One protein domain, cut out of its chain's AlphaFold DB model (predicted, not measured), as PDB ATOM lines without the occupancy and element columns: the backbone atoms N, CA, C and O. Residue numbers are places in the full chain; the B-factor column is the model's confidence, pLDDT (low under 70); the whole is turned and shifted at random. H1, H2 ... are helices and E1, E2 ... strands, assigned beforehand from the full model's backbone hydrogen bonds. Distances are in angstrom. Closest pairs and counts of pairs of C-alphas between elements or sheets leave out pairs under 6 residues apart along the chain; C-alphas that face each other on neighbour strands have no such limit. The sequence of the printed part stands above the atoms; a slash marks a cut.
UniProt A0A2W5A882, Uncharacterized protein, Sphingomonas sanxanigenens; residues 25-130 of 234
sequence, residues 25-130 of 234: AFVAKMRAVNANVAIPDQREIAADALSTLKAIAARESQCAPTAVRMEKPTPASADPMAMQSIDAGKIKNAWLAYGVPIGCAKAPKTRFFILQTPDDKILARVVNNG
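This is residues 25 to 130 of the 234 residues of an uncharacterized protein of Sphingomonas sanxanigenens (UniProt A0A2W5A882). A strongly twisted sheet of four strands curls like part of a barrel round one long helix, H2, whose closest company is the two edge strands, E1 and E4. Two shorter helices are found at the end of the sheet where E2 begins: H3 packs over E2, and H1, at the far end of the whole, only grazes the sheet. The printed part has 106 residues with three named helices and four named strands, in the order H1 H2 E1 H3 E2 E3 E4. The sheet's order is E1 - E2 - E3 - E4, all antiparallel, and the class is mixed, helices and strands. The whole is compact, with a radius of gyration of the C-alphas of 14.4 A, yet rod-shaped in outline, spanning 46 by 22 by 22 A.

Start at H1, residues 25 to 35, which only grazes the sheet with its residues 30 to 34. Next comes H2, residues 42 to 60, apart from H1; the sheet curls round it. Look for its closest C-alphas to E1, residues 67 to 70, at Ala 46 and Val 68, 5.6 A apart. H3, residues 80 to 87, lies over E2, residues 93 to 102, at a height over the sheet of 9.1 A; the closest C-alphas, of Ala 82 and Ala 94, are 6.1 A apart. E2 bends by 50 degrees at residue 96, and its pairing is staggered: residues 99 to 102 pair with E1, where N 100 and O 69 are 2.9 A apart, within hydrogen-bond range. Its residues 93 to 99 pair with E3, residues 110 to 116, as a hairpin, with N 95 and O 114 at 2.8 A. E3 and E4, residues 122 to 129, form another hairpin, with N 113 and O 125 at 2.8 A. E2, E3 and E4 are a meander, each strand the antiparallel neighbour of the one before. H2 and E4 come closest at the C-alphas of Ala 49 and Ala 124, 5.2 A apart. Every O i to N i+4 pair is within hydrogen-bond range in H1 and H3, and 14 of 15 are in H2.

Find C-alpha 25 at (63.422, 43.262, -5.608), where H1 begins. H2 runs 26.0 A from C-alpha 42 at (35.063, 34.693, -14.295) to C-alpha 60. E2 is 27.4 A long, E3 18.9 A and E4 20.2 A; E4 ends at C-alpha 129, (30.609, 39.769, 3.009).

The two C-alphas farthest apart, of Ala 25 and Ser 61, are 47.2 A apart. The printed part has no cut and no long link. Its mean pLDDT is 96.2, and no printed residue is under 70.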
ATOM      1  N   ALA A  25      63.456  44.707  -5.420       89.94
ATOM      2  CA  ALA A  25      63.422  43.262  -5.608       89.94
ATOM      3  C   ALA A  25      62.025  42.684  -5.340       89.94
ATOM      4  O   ALA A  25      61.542  41.849  -6.112       89.94
ATOM      5  N   PHE A  26      61.332  43.161  -4.302       90.88
ATOM      6  CA  PHE A  26      59.949  42.781  -4.018       90.88
ATOM      7  C   PHE A  26      59.002  43.216  -5.146       90.88
ATOM      8  O   PHE A  26      58.207  42.408  -5.637       90.88
ATOM      9  N   VAL A  27      59.112  44.464  -5.613       91.56
ATOM     10  CA  VAL A  27      58.277  44.979  -6.712       91.56
ATOM     11  C   VAL A  27      58.500  44.169  -7.989       91.56
ATOM     12  O   VAL A  27      57.532  43.766  -8.643       91.56
ATOM     13  N   ALA A  28      59.760  43.894  -8.336       93.81
ATOM     14  CA  ALA A  28      60.117  43.085  -9.494       93.81
ATOM     15  C   ALA A  28      59.572  41.654  -9.381       93.81
ATOM     16  O   ALA A  28      58.953  41.162 -10.328       93.81
ATOM     17  N   LYS A  29      59.717  41.016  -8.210       94.56
ATOM     18  CA  LYS A  29      59.176  39.678  -7.930       94.56
ATOM     19  C   LYS A  29      57.667  39.633  -8.159       94.56
ATOM     20  O   LYS A  29      57.186  38.771  -8.889       94.56
ATOM     21  N   MET A  30      56.916  40.574  -7.586       95.31
ATOM     22  CA  MET A  30      55.459  40.586  -7.724       95.31
ATOM     23  C   MET A  30      55.001  40.850  -9.163       95.31
ATOM     24  O   MET A  30      54.039  40.236  -9.625       95.31
ATOM     25  N   ARG A  31      55.699  41.712  -9.911       95.88
ATOM     26  CA  ARG A  31      55.421  41.901 -11.345       95.88
ATOM     27  C   ARG A  31      55.677  40.623 -12.141       95.88
ATOM     28  O   ARG A  31      54.849  40.267 -12.974       95.88
ATOM     29  N   ALA A  32      56.776  39.921 -11.863       96.62
ATOM     30  CA  ALA A  32      57.113  38.667 -12.533       96.62
ATOM     31  C   ALA A  32      56.072  37.570 -12.259       96.62
ATOM     32  O   ALA A  32      55.604  36.930 -13.199       96.62
ATOM     33  N   VAL A  33      55.647  37.401 -11.000       96.25
ATOM     34  CA  VAL A  33      54.575  36.458 -10.626       96.25
ATOM     35  C   VAL A  33      53.306  36.722 -11.440       96.25
ATOM     36  O   VAL A  33      52.745  35.801 -12.030       96.25
ATOM     37  N   ASN A  34      52.877  37.983 -11.529       96.69
ATOM     38  CA  ASN A  34      51.637  38.340 -12.220       96.69
ATOM     39  C   ASN A  34      51.737  38.342 -13.749       96.69
ATOM     40  O   ASN A  34      50.717  38.195 -14.412       96.69
ATOM     41  N   ALA A  35      52.932  38.501 -14.318       96.12
ATOM     42  CA  ALA A  35      53.139  38.404 -15.762       96.12
ATOM     43  C   ALA A  35      53.118  36.951 -16.267       96.12
ATOM     44  O   ALA A  35      52.743  36.705 -17.410       96.12
ATOM     45  N   ASN A  36      53.499  35.994 -15.416       92.75
ATOM     46  CA  ASN A  36      53.643  34.583 -15.786       92.75
ATOM     47  C   ASN A  36      52.350  33.767 -15.660       92.75
ATOM     48  O   ASN A  36      52.331  32.592 -16.026       92.75
ATOM     49  N   VAL A  37      51.283  34.359 -15.122       92.06
ATOM     50  CA  VAL A  37      50.037  33.654 -14.822       92.06
ATOM     51  C   VAL A  37      48.853  34.461 -15.340       92.06
ATOM     52  O   VAL A  37      48.649  35.608 -14.946       92.06
ATOM     53  N   ALA A  38      48.059  33.855 -16.223       93.69
ATOM     54  CA  ALA A  38      46.851  34.482 -16.741       93.69
ATOM     55  C   ALA A  38      45.807  34.667 -15.628       93.69
ATOM     56  O   ALA A  38      45.653  33.815 -14.754       93.69
ATOM     57  N   ILE A  39      45.068  35.776 -15.676       95.12
ATOM     58  CA  ILE A  39      43.931  35.991 -14.775       95.12
ATOM     59  C   ILE A  39      42.854  34.939 -15.104       95.12
ATOM     60  O   ILE A  39      42.481  34.845 -16.277       95.12
ATOM     61  N   PRO A  40      42.334  34.182 -14.117       94.69
ATOM     62  CA  PRO A  40      41.329  33.154 -14.366       94.69
ATOM     63  C   PRO A  40      40.029  33.731 -14.930       94.69
ATOM     64  O   PRO A  40      39.643  34.865 -14.618       94.69
ATOM     65  N   ASP A  41      39.325  32.931 -15.732       94.19
ATOM     66  CA  ASP A  41      38.031  33.322 -16.285       94.19
ATOM     67  C   ASP A  41      36.968  33.432 -15.182       94.19
ATOM     68  O   ASP A  41      36.891  32.631 -14.247       94.19
ATOM     69  N   GLN A  42      36.092  34.430 -15.300       96.31
ATOM     70  CA  GLN A  42      35.063  34.693 -14.295       96.31
ATOM     71  C   GLN A  42      34.061  33.542 -14.149       96.31
ATOM     72  O   GLN A  42      33.515  33.358 -13.060       96.31
ATOM     73  N   ARG A  43      33.800  32.772 -15.215       94.38
ATOM     74  CA  ARG A  43      32.882  31.624 -15.178       94.38
ATOM     75  C   ARG A  43      33.496  30.454 -14.424       94.38
ATOM     76  O   ARG A  43      32.781  29.779 -13.690       94.38
ATOM     77  N   GLU A  44      34.803  30.248 -14.566       93.44
ATOM     78  CA  GLU A  44      35.534  29.225 -13.817       93.44
ATOM     79  C   GLU A  44      35.505  29.532 -12.315       93.44
ATOM     80  O   GLU A  44      35.121  28.687 -11.507       93.44
ATOM     81  N   ILE A  45      35.788  30.785 -11.947       97.62
ATOM     82  CA  ILE A  45      35.714  31.238 -10.553       97.62
ATOM     83  C   ILE A  45      34.287  31.105 -10.004       97.62
ATOM     84  O   ILE A  45      34.101  30.660  -8.870       97.62
ATOM     85  N   ALA A  46      33.273  31.481 -10.793       98.12
ATOM     86  CA  ALA A  46      31.873  31.444 -10.370       98.12
ATOM     87  C   ALA A  46      31.416  30.039  -9.945       98.12
ATOM     88  O   ALA A  46      30.606  29.922  -9.024       98.12
ATOM     89  N   ALA A  47      31.933  28.982 -10.581       96.38
ATOM     90  CA  ALA A  47      31.583  27.604 -10.250       96.38
ATOM     91  C   ALA A  47      32.066  27.202  -8.842       96.38
ATOM     92  O   ALA A  47      31.258  26.736  -8.031       96.38
ATOM     93  N   ASP A  48      33.346  27.430  -8.514       98.06
ATOM     94  CA  ASP A  48      33.879  27.119  -7.173       98.06
ATOM     95  C   ASP A  48      33.314  28.071  -6.104       98.06
ATOM     96  O   ASP A  48      32.998  27.644  -4.989       98.06
ATOM     97  N   ALA A  49      33.083  29.342  -6.453       98.38
ATOM     98  CA  ALA A  49      32.440  30.318  -5.573       98.38
ATOM     99  C   ALA A  49      31.006  29.902  -5.201       98.38
ATOM    100  O   ALA A  49      30.634  29.951  -4.027       98.38
ATOM    101  N   LEU A  50      30.210  29.441  -6.173       98.38
ATOM    102  CA  LEU A  50      28.858  28.930  -5.934       98.38
ATOM    103  C   LEU A  50      28.877  27.695  -5.031       98.38
ATOM    104  O   LEU A  50      28.080  27.610  -4.097       98.38
ATOM    105  N   SER A  51      29.782  26.750  -5.301       97.62
ATOM    106  CA  SER A  51      29.960  25.553  -4.473       97.62
ATOM    107  C   SER A  51      30.282  25.927  -3.022       97.62
ATOM    108  O   SER A  51      29.618  25.472  -2.089       97.62
ATOM    109  N   THR A  52      31.229  26.850  -2.838       97.81
ATOM    110  CA  THR A  52      31.635  27.361  -1.524       97.81
ATOM    111  C   THR A  52      30.474  28.035  -0.794       97.81
ATOM    112  O   THR A  52      30.218  27.718   0.368       97.81
ATOM    113  N   LEU A  53      29.725  28.918  -1.461       97.56
ATOM    114  CA  LEU A  53      28.577  29.590  -0.846       97.56
ATOM    115  C   LEU A  53      27.443  28.623  -0.494       97.56
ATOM    116  O   LEU A  53      26.833  28.776   0.558       97.56
ATOM    117  N   LYS A  54      27.171  27.604  -1.318       97.69
ATOM    118  CA  LYS A  54      26.178  26.569  -0.987       97.69
ATOM    119  C   LYS A  54      26.584  25.759   0.242       97.69
ATOM    120  O   LYS A  54      25.733  25.477   1.082       97.69
ATOM    121  N   ALA A  55      27.866  25.414   0.370       96.88
ATOM    122  CA  ALA A  55      28.375  24.706   1.542       96.88
ATOM    123  C   ALA A  55      28.250  25.547   2.824       96.88
ATOM    124  O   ALA A  55      27.848  25.030   3.866       96.88
ATOM    125  N   ILE A  56      28.545  26.850   2.741       94.81
ATOM    126  CA  ILE A  56      28.342  27.801   3.845       94.81
ATOM    127  C   ILE A  56      26.854  27.902   4.195       94.81
ATOM    128  O   ILE A  56      26.493  27.714   5.353       94.81
ATOM    129  N   ALA A  57      25.988  28.104   3.198       93.88
ATOM    130  CA  ALA A  57      24.550  28.237   3.404       93.88
ATOM    131  C   ALA A  57      23.930  26.998   4.066       93.88
ATOM    132  O   ALA A  57      23.114  27.135   4.974       93.88
ATOM    133  N   ALA A  58      24.360  25.795   3.668       94.25
ATOM    134  CA  ALA A  58      23.915  24.546   4.279       94.25
ATOM    135  C   ALA A  58      24.342  24.427   5.752       94.25
ATOM    136  O   ALA A  58      23.549  23.994   6.583       94.25
ATOM    137  N   ARG A  59      25.575  24.830   6.085       91.88
ATOM    138  CA  ARG A  59      26.088  24.805   7.464       91.88
ATOM    139  C   ARG A  59      25.399  25.837   8.357       91.88
ATOM    140  O   ARG A  59      25.149  25.563   9.523       91.88
ATOM    141  N   GLU A  60      25.115  27.016   7.817       88.31
ATOM    142  CA  GLU A  60      24.617  28.170   8.577       88.31
ATOM    143  C   GLU A  60      23.094  28.340   8.482       88.31
ATOM    144  O   GLU A  60      22.553  29.314   8.996       88.31
ATOM    145  N   SER A  61      22.388  27.399   7.840       86.25
ATOM    146  CA  SER A  61      20.939  27.474   7.575       86.25
ATOM    147  C   SER A  61      20.514  28.788   6.901       86.25
ATOM    148  O   SER A  61      19.451  29.341   7.179       86.25
ATOM    149  N   GLN A  62      21.363  29.304   6.011       87.56
ATOM    150  CA  GLN A  62      21.123  30.531   5.253       87.56
ATOM    151  C   GLN A  62      20.524  30.225   3.877       87.56
ATOM    152  O   GLN A  62      20.462  29.080   3.425       87.56
ATOM    153  N   CYS A  63      20.109  31.276   3.172       92.94
ATOM    154  CA  CYS A  63      19.712  31.156   1.776       92.94
ATOM    155  C   CYS A  63      20.860  30.594   0.922       92.94
ATOM    156  O   CYS A  63      21.966  31.135   0.914       92.94
ATOM    157  N   ALA A  64      20.579  29.531   0.166       96.38
ATOM    158  CA  ALA A  64      21.524  28.953  -0.777       96.38
ATOM    159  C   ALA A  64      21.394  29.638  -2.151       96.38
ATOM    160  O   ALA A  64      20.335  29.537  -2.778       96.38
ATOM    161  N   PRO A  65      22.446  30.305  -2.662       97.38
ATOM    162  CA  PRO A  65      22.378  30.949  -3.965       97.38
ATOM    163  C   PRO A  65      22.271  29.921  -5.097       97.38
ATOM    164  O   PRO A  65      22.792  28.803  -5.019       97.38
ATOM    165  N   THR A  66      21.619  30.318  -6.187       97.94
ATOM    166  CA  THR A  66      21.486  29.504  -7.404       97.94
ATOM    167  C   THR A  66      22.617  29.758  -8.394       97.94
ATOM    168  O   THR A  66      22.987  28.852  -9.137       97.94
ATOM    169  N   ALA A  67      23.203  30.956  -8.368       98.00
ATOM    170  CA  ALA A  67      24.373  31.341  -9.149       98.00
ATOM    171  C   ALA A  67      25.184  32.420  -8.416       98.00
ATOM    172  O   ALA A  67      24.704  33.030  -7.459       98.00
ATOM    173  N   VAL A  68      26.401  32.685  -8.889       98.25
ATOM    174  CA  VAL A  68      27.221  33.816  -8.438       98.25
ATOM    175  C   VAL A  68      27.681  34.589  -9.661       98.25
ATOM    176  O   VAL A  68      28.284  34.021 -10.569       98.25
ATOM    177  N   ARG A  69      27.399  35.892  -9.699       97.69
ATOM    178  CA  ARG A  69      27.930  36.776 -10.739       97.69
ATOM    179  C   ARG A  69      29.228  37.400 -10.244       97.69
ATOM    180  O   ARG A  69      29.185  38.274  -9.382       97.69
ATOM    181  N   MET A  70      30.352  36.952 -10.793       98.25
ATOM    182  CA  MET A  70      31.681  37.439 -10.415       98.25
ATOM    183  C   MET A  70      32.010  38.781 -11.078       98.25
ATOM    184  O   MET A  70      31.719  39.004 -12.253       98.25
ATOM    185  N   GLU A  71      32.649  39.668 -10.322       97.62
ATOM    186  CA  GLU A  71      33.370  40.837 -10.825       97.62
ATOM    187  C   GLU A  71      34.751  40.433 -11.356       97.62
ATOM    188  O   GLU A  71      35.160  39.271 -11.256       97.62
ATOM    189  N   LYS A  72      35.444  41.359 -12.029       97.06
ATOM    190  CA  LYS A  72      36.753  41.062 -12.621       97.06
ATOM    191  C   LYS A  72      37.772  40.841 -11.496       97.06
ATOM    192  O   LYS A  72      37.896  41.728 -10.651       97.06
ATOM    193  N   PRO A  73      38.523  39.726 -11.489       97.94
ATOM    194  CA  PRO A  73      39.542  39.503 -10.476       97.94
ATOM    195  C   PRO A  73      40.675  40.520 -10.591       97.94
ATOM    196  O   PRO A  73      41.155  40.819 -11.689       97.94
ATOM    197  N   THR A  74      41.127  41.020  -9.449       97.75
ATOM    198  CA  THR A  74      42.326  41.849  -9.322       97.75
ATOM    199  C   THR A  74      43.417  41.043  -8.633       97.75
ATOM    200  O   THR A  74      43.100  40.306  -7.698       97.75
ATOM    201  N   PRO A  75      44.689  41.140  -9.048       98.12
ATOM    202  CA  PRO A  75      45.739  40.364  -8.407       98.12
ATOM    203  C   PRO A  75      45.845  40.629  -6.908       98.12
ATOM    204  O   PRO A  75      45.593  41.739  -6.447       98.12
ATOM    205  N   ALA A  76      46.234  39.597  -6.172       98.31
ATOM    206  CA  ALA A  76      46.370  39.602  -4.721       98.31
ATOM    207  C   ALA A  76      47.679  38.934  -4.266       98.31
ATOM    208  O   ALA A  76      47.794  38.485  -3.130       98.31
ATOM    209  N   SER A  77      48.659  38.823  -5.168       98.06
ATOM    210  CA  SER A  77      49.917  38.103  -4.939       98.06
ATOM    211  C   SER A  77      50.783  38.709  -3.833       98.06
ATOM    212  O   SER A  77      51.642  38.015  -3.298       98.06
ATOM    213  N   ALA A  78      50.591  39.998  -3.530       97.44
ATOM    214  CA  ALA A  78      51.330  40.709  -2.493       97.44
ATOM    215  C   ALA A  78      50.686  40.579  -1.104       97.44
ATOM    216  O   ALA A  78      51.288  41.012  -0.125       97.44
ATOM    217  N   ASP A  79      49.496  39.971  -0.990       97.81
ATOM    218  CA  ASP A  79      48.961  39.588   0.315       97.81
ATOM    219  C   ASP A  79      49.924  38.588   0.995       97.81
ATOM    220  O   ASP A  79      50.332  37.615   0.352       97.81
ATOM    221  N   PRO A  80      50.284  38.774   2.280       95.88
ATOM    222  CA  PRO A  80      51.237  37.904   2.971       95.88
ATOM    223  C   PRO A  80      50.902  36.406   2.913       95.88
ATOM    224  O   PRO A  80      51.809  35.581   2.786       95.88
ATOM    225  N   MET A  81      49.616  36.034   2.953       96.75
ATOM    226  CA  MET A  81      49.202  34.631   2.862       96.75
ATOM    227  C   MET A  81      49.388  34.075   1.445       96.75
ATOM    228  O   MET A  81      49.811  32.923   1.292       96.75
ATOM    229  N   ALA A  82      49.097  34.873   0.409       97.94
ATOM    230  CA  ALA A  82      49.378  34.492  -0.977       97.94
ATOM    231  C   ALA A  82      50.880  34.366  -1.210       97.94
ATOM    232  O   ALA A  82      51.331  33.324  -1.676       97.94
ATOM    233  N   MET A  83      51.653  35.388  -0.840       97.06
ATOM    234  CA  MET A  83      53.098  35.421  -1.045       97.06
ATOM    235  C   MET A  83      53.782  34.213  -0.396       97.06
ATOM    236  O   MET A  83      54.535  33.510  -1.065       97.06
ATOM    237  N   GLN A  84      53.459  33.910   0.866       96.94
ATOM    238  CA  GLN A  84      54.004  32.735   1.550       96.94
ATOM    239  C   GLN A  84      53.650  31.427   0.822       96.94
ATOM    240  O   GLN A  84      54.462  30.506   0.752       96.94
ATOM    241  N   SER A  85      52.436  31.331   0.278       98.12
ATOM    242  CA  SER A  85      51.979  30.140  -0.443       98.12
ATOM    243  C   SER A  85      52.625  30.006  -1.826       98.12
ATOM    244  O   SER A  85      52.910  28.884  -2.241       98.12
ATOM    245  N   ILE A  86      52.885  31.121  -2.513       97.88
ATOM    246  CA  ILE A  86      53.614  31.172  -3.789       97.88
ATOM    247  C   ILE A  86      55.063  30.738  -3.570       97.88
ATOM    248  O   ILE A  86      55.550  29.849  -4.261       97.88
ATOM    249  N   ASP A  87      55.723  31.294  -2.554       97.31
ATOM    250  CA  ASP A  87      57.115  30.969  -2.226       97.31
ATOM    251  C   ASP A  87      57.287  29.503  -1.820       97.31
ATOM    252  O   ASP A  87      58.293  28.872  -2.138       97.31
ATOM    253  N   ALA A  88      56.272  28.932  -1.169       98.19
ATOM    254  CA  ALA A  88      56.228  27.516  -0.827       98.19
ATOM    255  C   ALA A  88      55.813  26.600  -1.998       98.19
ATOM    256  O   ALA A  88      55.662  25.396  -1.788       98.19
ATOM    257  N   GLY A  89      55.553  27.138  -3.196       97.75
ATOM    258  CA  GLY A  89      55.086  26.372  -4.356       97.75
ATOM    259  C   GLY A  89      53.700  25.739  -4.182       97.75
ATOM    260  O   GLY A  89      53.360  24.794  -4.888       97.75
ATOM    261  N   LYS A  90      52.897  26.225  -3.226       98.38
ATOM    262  CA  LYS A  90      51.554  25.701  -2.920       98.38
ATOM    263  C   LYS A  90      50.466  26.288  -3.807       98.38
ATOM    264  O   LYS A  90      49.403  25.687  -3.924       98.38
ATOM    265  N   ILE A  91      50.712  27.458  -4.389       98.31
ATOM    266  CA  ILE A  91      49.852  28.110  -5.380       98.31
ATOM    267  C   ILE A  91      50.741  28.778  -6.434       98.31
ATOM    268  O   ILE A  91      51.874  29.153  -6.141       98.31
ATOM    269  N   LYS A  92      50.223  28.947  -7.650       98.06
ATOM    270  CA  LYS A  92      50.865  29.709  -8.729       98.06
ATOM    271  C   LYS A  92      50.683  31.210  -8.535       98.06
ATOM    272  O   LYS A  92      51.623  31.976  -8.717       98.06
ATOM    273  N   ASN A  93      49.467  31.625  -8.181       98.44
ATOM    274  CA  ASN A  93      49.116  33.020  -7.943       98.44
ATOM    275  C   ASN A  93      47.788  33.124  -7.161       98.44
ATOM    276  O   ASN A  93      47.117  32.114  -6.917       98.44
ATOM    277  N   ALA A  94      47.416  34.345  -6.776       98.50
ATOM    278  CA  ALA A  94      46.162  34.656  -6.113       98.50
ATOM    279  C   ALA A  94      45.529  35.961  -6.619       98.50
ATOM    280  O   ALA A  94      46.218  36.895  -7.035       98.50
ATOM    281  N   TRP A  95      44.202  36.047  -6.514       98.69
ATOM    282  CA  TRP A  95      43.396  37.216  -6.870       98.69
ATOM    283  C   TRP A  95      42.300  37.465  -5.842       98.69
ATOM    284  O   TRP A  95      41.919  36.585  -5.075       98.69
ATOM    285  N   LEU A  96      41.745  38.667  -5.868       98.50
ATOM    286  CA  LEU A  96      40.530  39.029  -5.160       98.50
ATOM    287  C   LEU A  96      39.444  39.346  -6.179       98.50
ATOM    288  O   LEU A  96      39.699  40.017  -7.176       98.50
ATOM    289  N   ALA A  97      38.226  38.891  -5.919       98.44
ATOM    290  CA  ALA A  97      37.060  39.322  -6.677       98.44
ATOM    291  C   ALA A  97      35.841  39.388  -5.768       98.44
ATOM    292  O   ALA A  97      35.704  38.595  -4.836       98.44
ATOM    293  N   TYR A  98      34.929  40.302  -6.072       98.50
ATOM    294  CA  TYR A  98      33.594  40.266  -5.499       98.50
ATOM    295  C   TYR A  98      32.683  39.382  -6.350       98.50
ATOM    296  O   TYR A  98      32.814  39.323  -7.571       98.50
ATOM    297  N   GLY A  99      31.750  38.696  -5.704       98.12
ATOM    298  CA  GLY A  99      30.675  37.955  -6.342       98.12
ATOM    299  C   GLY A  99      29.331  38.379  -5.769       98.12
ATOM    300  O   GLY A  99      29.186  38.526  -4.557       98.12
ATOM    301  N   VAL A 100      28.341  38.575  -6.636       97.56
ATOM    302  CA  VAL A 100      26.959  38.832  -6.217       97.56
ATOM    303  C   VAL A 100      26.191  37.508  -6.225       97.56
ATOM    304  O   VAL A 100      26.014  36.936  -7.310       97.56
ATOM    305  N   PRO A 101      25.744  36.999  -5.062       96.69
ATOM    306  CA  PRO A 101      24.916  35.800  -5.000       96.69
ATOM    307  C   PRO A 101      23.539  36.063  -5.624       96.69
ATOM    308  O   PRO A 101      22.856  37.031  -5.296       96.69
ATOM    309  N   ILE A 102      23.119  35.190  -6.535       97.56
ATOM    310  CA  ILE A 102      21.818  35.248  -7.209       97.56
ATOM    311  C   ILE A 102      20.868  34.248  -6.547       97.56
ATOM    312  O   ILE A 102      21.277  33.151  -6.172       97.56
ATOM    313  N   GLY A 103      19.593  34.620  -6.411       96.00
ATOM    314  CA  GLY A 103      18.566  33.792  -5.769       96.00
ATOM    315  C   GLY A 103      18.394  34.044  -4.267       96.00
ATOM    316  O   GLY A 103      17.434  33.548  -3.689       96.00
ATOM    317  N   CYS A 104      19.252  34.867  -3.657       93.62
ATOM    318  CA  CYS A 104      19.126  35.298  -2.266       93.62
ATOM    319  C   CYS A 104      18.845  36.797  -2.194       93.62
ATOM    320  O   CYS A 104      19.710  37.624  -2.486       93.62
ATOM    321  N   ALA A 105      17.613  37.157  -1.833       90.44
ATOM    322  CA  ALA A 105      17.206  38.553  -1.735       90.44
ATOM    323  C   ALA A 105      18.036  39.288  -0.670       90.44
ATOM    324  O   ALA A 105      18.197  38.789   0.440       90.44
ATOM    325  N   LYS A 106      18.524  40.489  -1.007       86.94
ATOM    326  CA  LYS A 106      19.308  41.371  -0.119       86.94
ATOM    327  C   LYS A 106      20.628  40.782   0.400       86.94
ATOM    328  O   LYS A 106      21.214  41.359   1.309       86.94
ATOM    329  N   ALA A 107      21.112  39.675  -0.159       90.00
ATOM    330  CA  ALA A 107      22.425  39.169   0.210       90.00
ATOM    331  C   ALA A 107      23.508  40.187  -0.213       90.00
ATOM    332  O   ALA A 107      23.501  40.625  -1.372       90.00
ATOM    333  N   PRO A 108      24.418  40.590   0.694       92.06
ATOM    334  CA  PRO A 108      25.528  41.464   0.338       92.06
ATOM    335  C   PRO A 108      26.421  40.774  -0.698       92.06
ATOM    336  O   PRO A 108      26.443  39.546  -0.815       92.06
ATOM    337  N   LYS A 109      27.193  41.559  -1.456       95.88
ATOM    338  CA  LYS A 109      28.244  40.971  -2.293       95.88
ATOM    339  C   LYS A 109      29.276  40.279  -1.402       95.88
ATOM    340  O   LYS A 109      29.605  40.785  -0.334       95.88
ATOM    341  N   THR A 110      29.813  39.156  -1.851       97.94
ATOM    342  CA  THR A 110      30.823  38.394  -1.114       97.94
ATOM    343  C   THR A 110      32.182  38.596  -1.759       97.94
ATOM    344  O   THR A 110      32.311  38.513  -2.980       97.94
ATOM    345  N   ARG A 111      33.211  38.860  -0.957       98.44
ATOM    346  CA  ARG A 111      34.595  38.920  -1.418       98.44
ATOM    347  C   ARG A 111      35.220  37.535  -1.345       98.44
ATOM    348  O   ARG A 111      35.161  36.870  -0.308       98.44
ATOM    349  N   PHE A 112      35.863  37.131  -2.429       98.69
ATOM    350  CA  PHE A 112      36.571  35.867  -2.537       98.69
ATOM    351  C   PHE A 112      38.069  36.093  -2.672       98.69
ATOM    352  O   PHE A 112      38.500  36.962  -3.431       98.69
ATOM    353  N   PHE A 113      38.845  35.259  -1.985       98.69
ATOM    354  CA  PHE A 113      40.252  35.030  -2.261       98.69
ATOM    355  C   PHE A 113      40.355  33.839  -3.204       98.69
ATOM    356  O   PHE A 113      39.943  32.725  -2.871       98.69
ATOM    357  N   ILE A 114      40.826  34.110  -4.410       98.62
ATOM    358  CA  ILE A 114      40.910  33.160  -5.509       98.62
ATOM    359  C   ILE A 114      42.349  32.679  -5.573       98.62
ATOM    360  O   ILE A 114      43.258  33.490  -5.715       98.62
ATOM    361  N   LEU A 115      42.551  31.374  -5.479       98.44
ATOM    362  CA  LEU A 115      43.857  30.732  -5.517       98.44
ATOM    363  C   LEU A 115      43.924  29.845  -6.755       98.44
ATOM    364  O   LEU A 115      42.992  29.082  -7.000       98.44
ATOM    365  N   GLN A 116      45.029  29.911  -7.493       98.31
ATOM    366  CA  GLN A 116      45.340  28.911  -8.513       98.31
ATOM    367  C   GLN A 116      46.414  27.976  -7.979       98.31
ATOM    368  O   GLN A 116      47.512  28.410  -7.634       98.31
ATOM    369  N   THR A 117      46.105  26.693  -7.892       98.06
ATOM    370  CA  THR A 117      47.027  25.661  -7.410       98.06
ATOM    371  C   THR A 117      48.082  25.297  -8.476       98.06
ATOM    372  O   THR A 117      47.984  25.731  -9.627       98.06
ATOM    373  N   PRO A 118      49.117  24.500  -8.138       97.38
ATOM    374  CA  PRO A 118      50.142  24.080  -9.096       97.38
ATOM    375  C   PRO A 118      49.594  23.266 -10.277       97.38
ATOM    376  O   PRO A 118      50.132  23.359 -11.378       97.38
ATOM    377  N   ASP A 119      48.502  22.529 -10.070       97.00
ATOM    378  CA  ASP A 119      47.748  21.769 -11.075       97.00
ATOM    379  C   ASP A 119      46.668  22.603 -11.797       97.00
ATOM    380  O   ASP A 119      45.745  22.045 -12.380       97.00
ATOM    381  N   ASP A 120      46.774  23.936 -11.756       95.81
ATOM    382  CA  ASP A 120      45.883  24.893 -12.432       95.81
ATOM    383  C   ASP A 120      44.432  24.914 -11.937       95.81
ATOM    384  O   ASP A 120      43.594  25.601 -12.516       95.81
ATOM    385  N   LYS A 121      44.124  24.251 -10.819       96.81
ATOM    386  CA  LYS A 121      42.792  24.303 -10.218       96.81
ATOM    387  C   LYS A 121      42.534  25.661  -9.566       96.81
ATOM    388  O   LYS A 121      43.337  26.156  -8.772       96.81
ATOM    389  N   ILE A 122      41.353  26.213  -9.832       97.62
ATOM    390  CA  ILE A 122      40.860  27.436  -9.199       97.62
ATOM    391  C   ILE A 122      40.072  27.113  -7.931       97.62
ATOM    392  O   ILE A 122      39.147  26.304  -7.935       97.62
ATOM    393  N   LEU A 123      40.442  27.781  -6.840       98.06
ATOM    394  CA  LEU A 123      39.775  27.706  -5.547       98.06
ATOM    395  C   LEU A 123      39.326  29.110  -5.130       98.06
ATOM    396  O   LEU A 123      40.160  29.987  -4.935       98.06
ATOM    397  N   ALA A 124      38.030  29.323  -4.940       98.38
ATOM    398  CA  ALA A 124      37.457  30.544  -4.397       98.38
ATOM    399  C   ALA A 124      37.120  30.336  -2.915       98.38
ATOM    400  O   ALA A 124      36.351  29.449  -2.546       98.38
ATOM    401  N   ARG A 125      37.703  31.140  -2.028       98.00
ATOM    402  CA  ARG A 125      37.430  31.091  -0.584       98.00
ATOM    403  C   ARG A 125      36.816  32.397  -0.132       98.00
ATOM    404  O   ARG A 125      37.314  33.459  -0.490       98.00
ATOM    405  N   VAL A 126      35.735  32.320   0.634       97.69
ATOM    406  CA  VAL A 126      35.095  33.514   1.192       97.69
ATOM    407  C   VAL A 126      36.059  34.185   2.164       97.69
ATOM    408  O   VAL A 126      36.596  33.531   3.054       97.69
ATOM    409  N   VAL A 127      36.269  35.484   1.966       97.56
ATOM    410  CA  VAL A 127      37.022  36.347   2.886       97.56
ATOM    411  C   VAL A 127      36.046  37.041   3.822       97.56
ATOM    412  O   VAL A 127      36.174  36.947   5.038       97.56
ATOM    413  N   ASN A 128      35.053  37.716   3.244       97.50
ATOM    414  CA  ASN A 128      34.041  38.469   3.966       97.50
ATOM    415  C   ASN A 128      32.826  38.727   3.067       97.50
ATOM    416  O   ASN A 128      32.902  38.634   1.839       97.50
ATOM    417  N   ASN A 129      31.724  39.123   3.687       97.19
ATOM    418  CA  ASN A 129      30.609  39.769   3.009       97.19
ATOM    419  C   ASN A 129      30.774  41.290   3.081       97.19
ATOM    420  O   ASN A 129      31.294  41.808   4.067       97.19
ATOM    421  N   GLY A 130      30.319  42.002   2.056       96.88
ATOM    422  CA  GLY A 130      30.465  43.449   1.940       96.88
ATOM    423  C   GLY A 130      31.843  43.886   1.438       96.88
ATOM    424  O   GLY A 130      32.593  43.106   0.857       96.88
TER     425      GLY A 130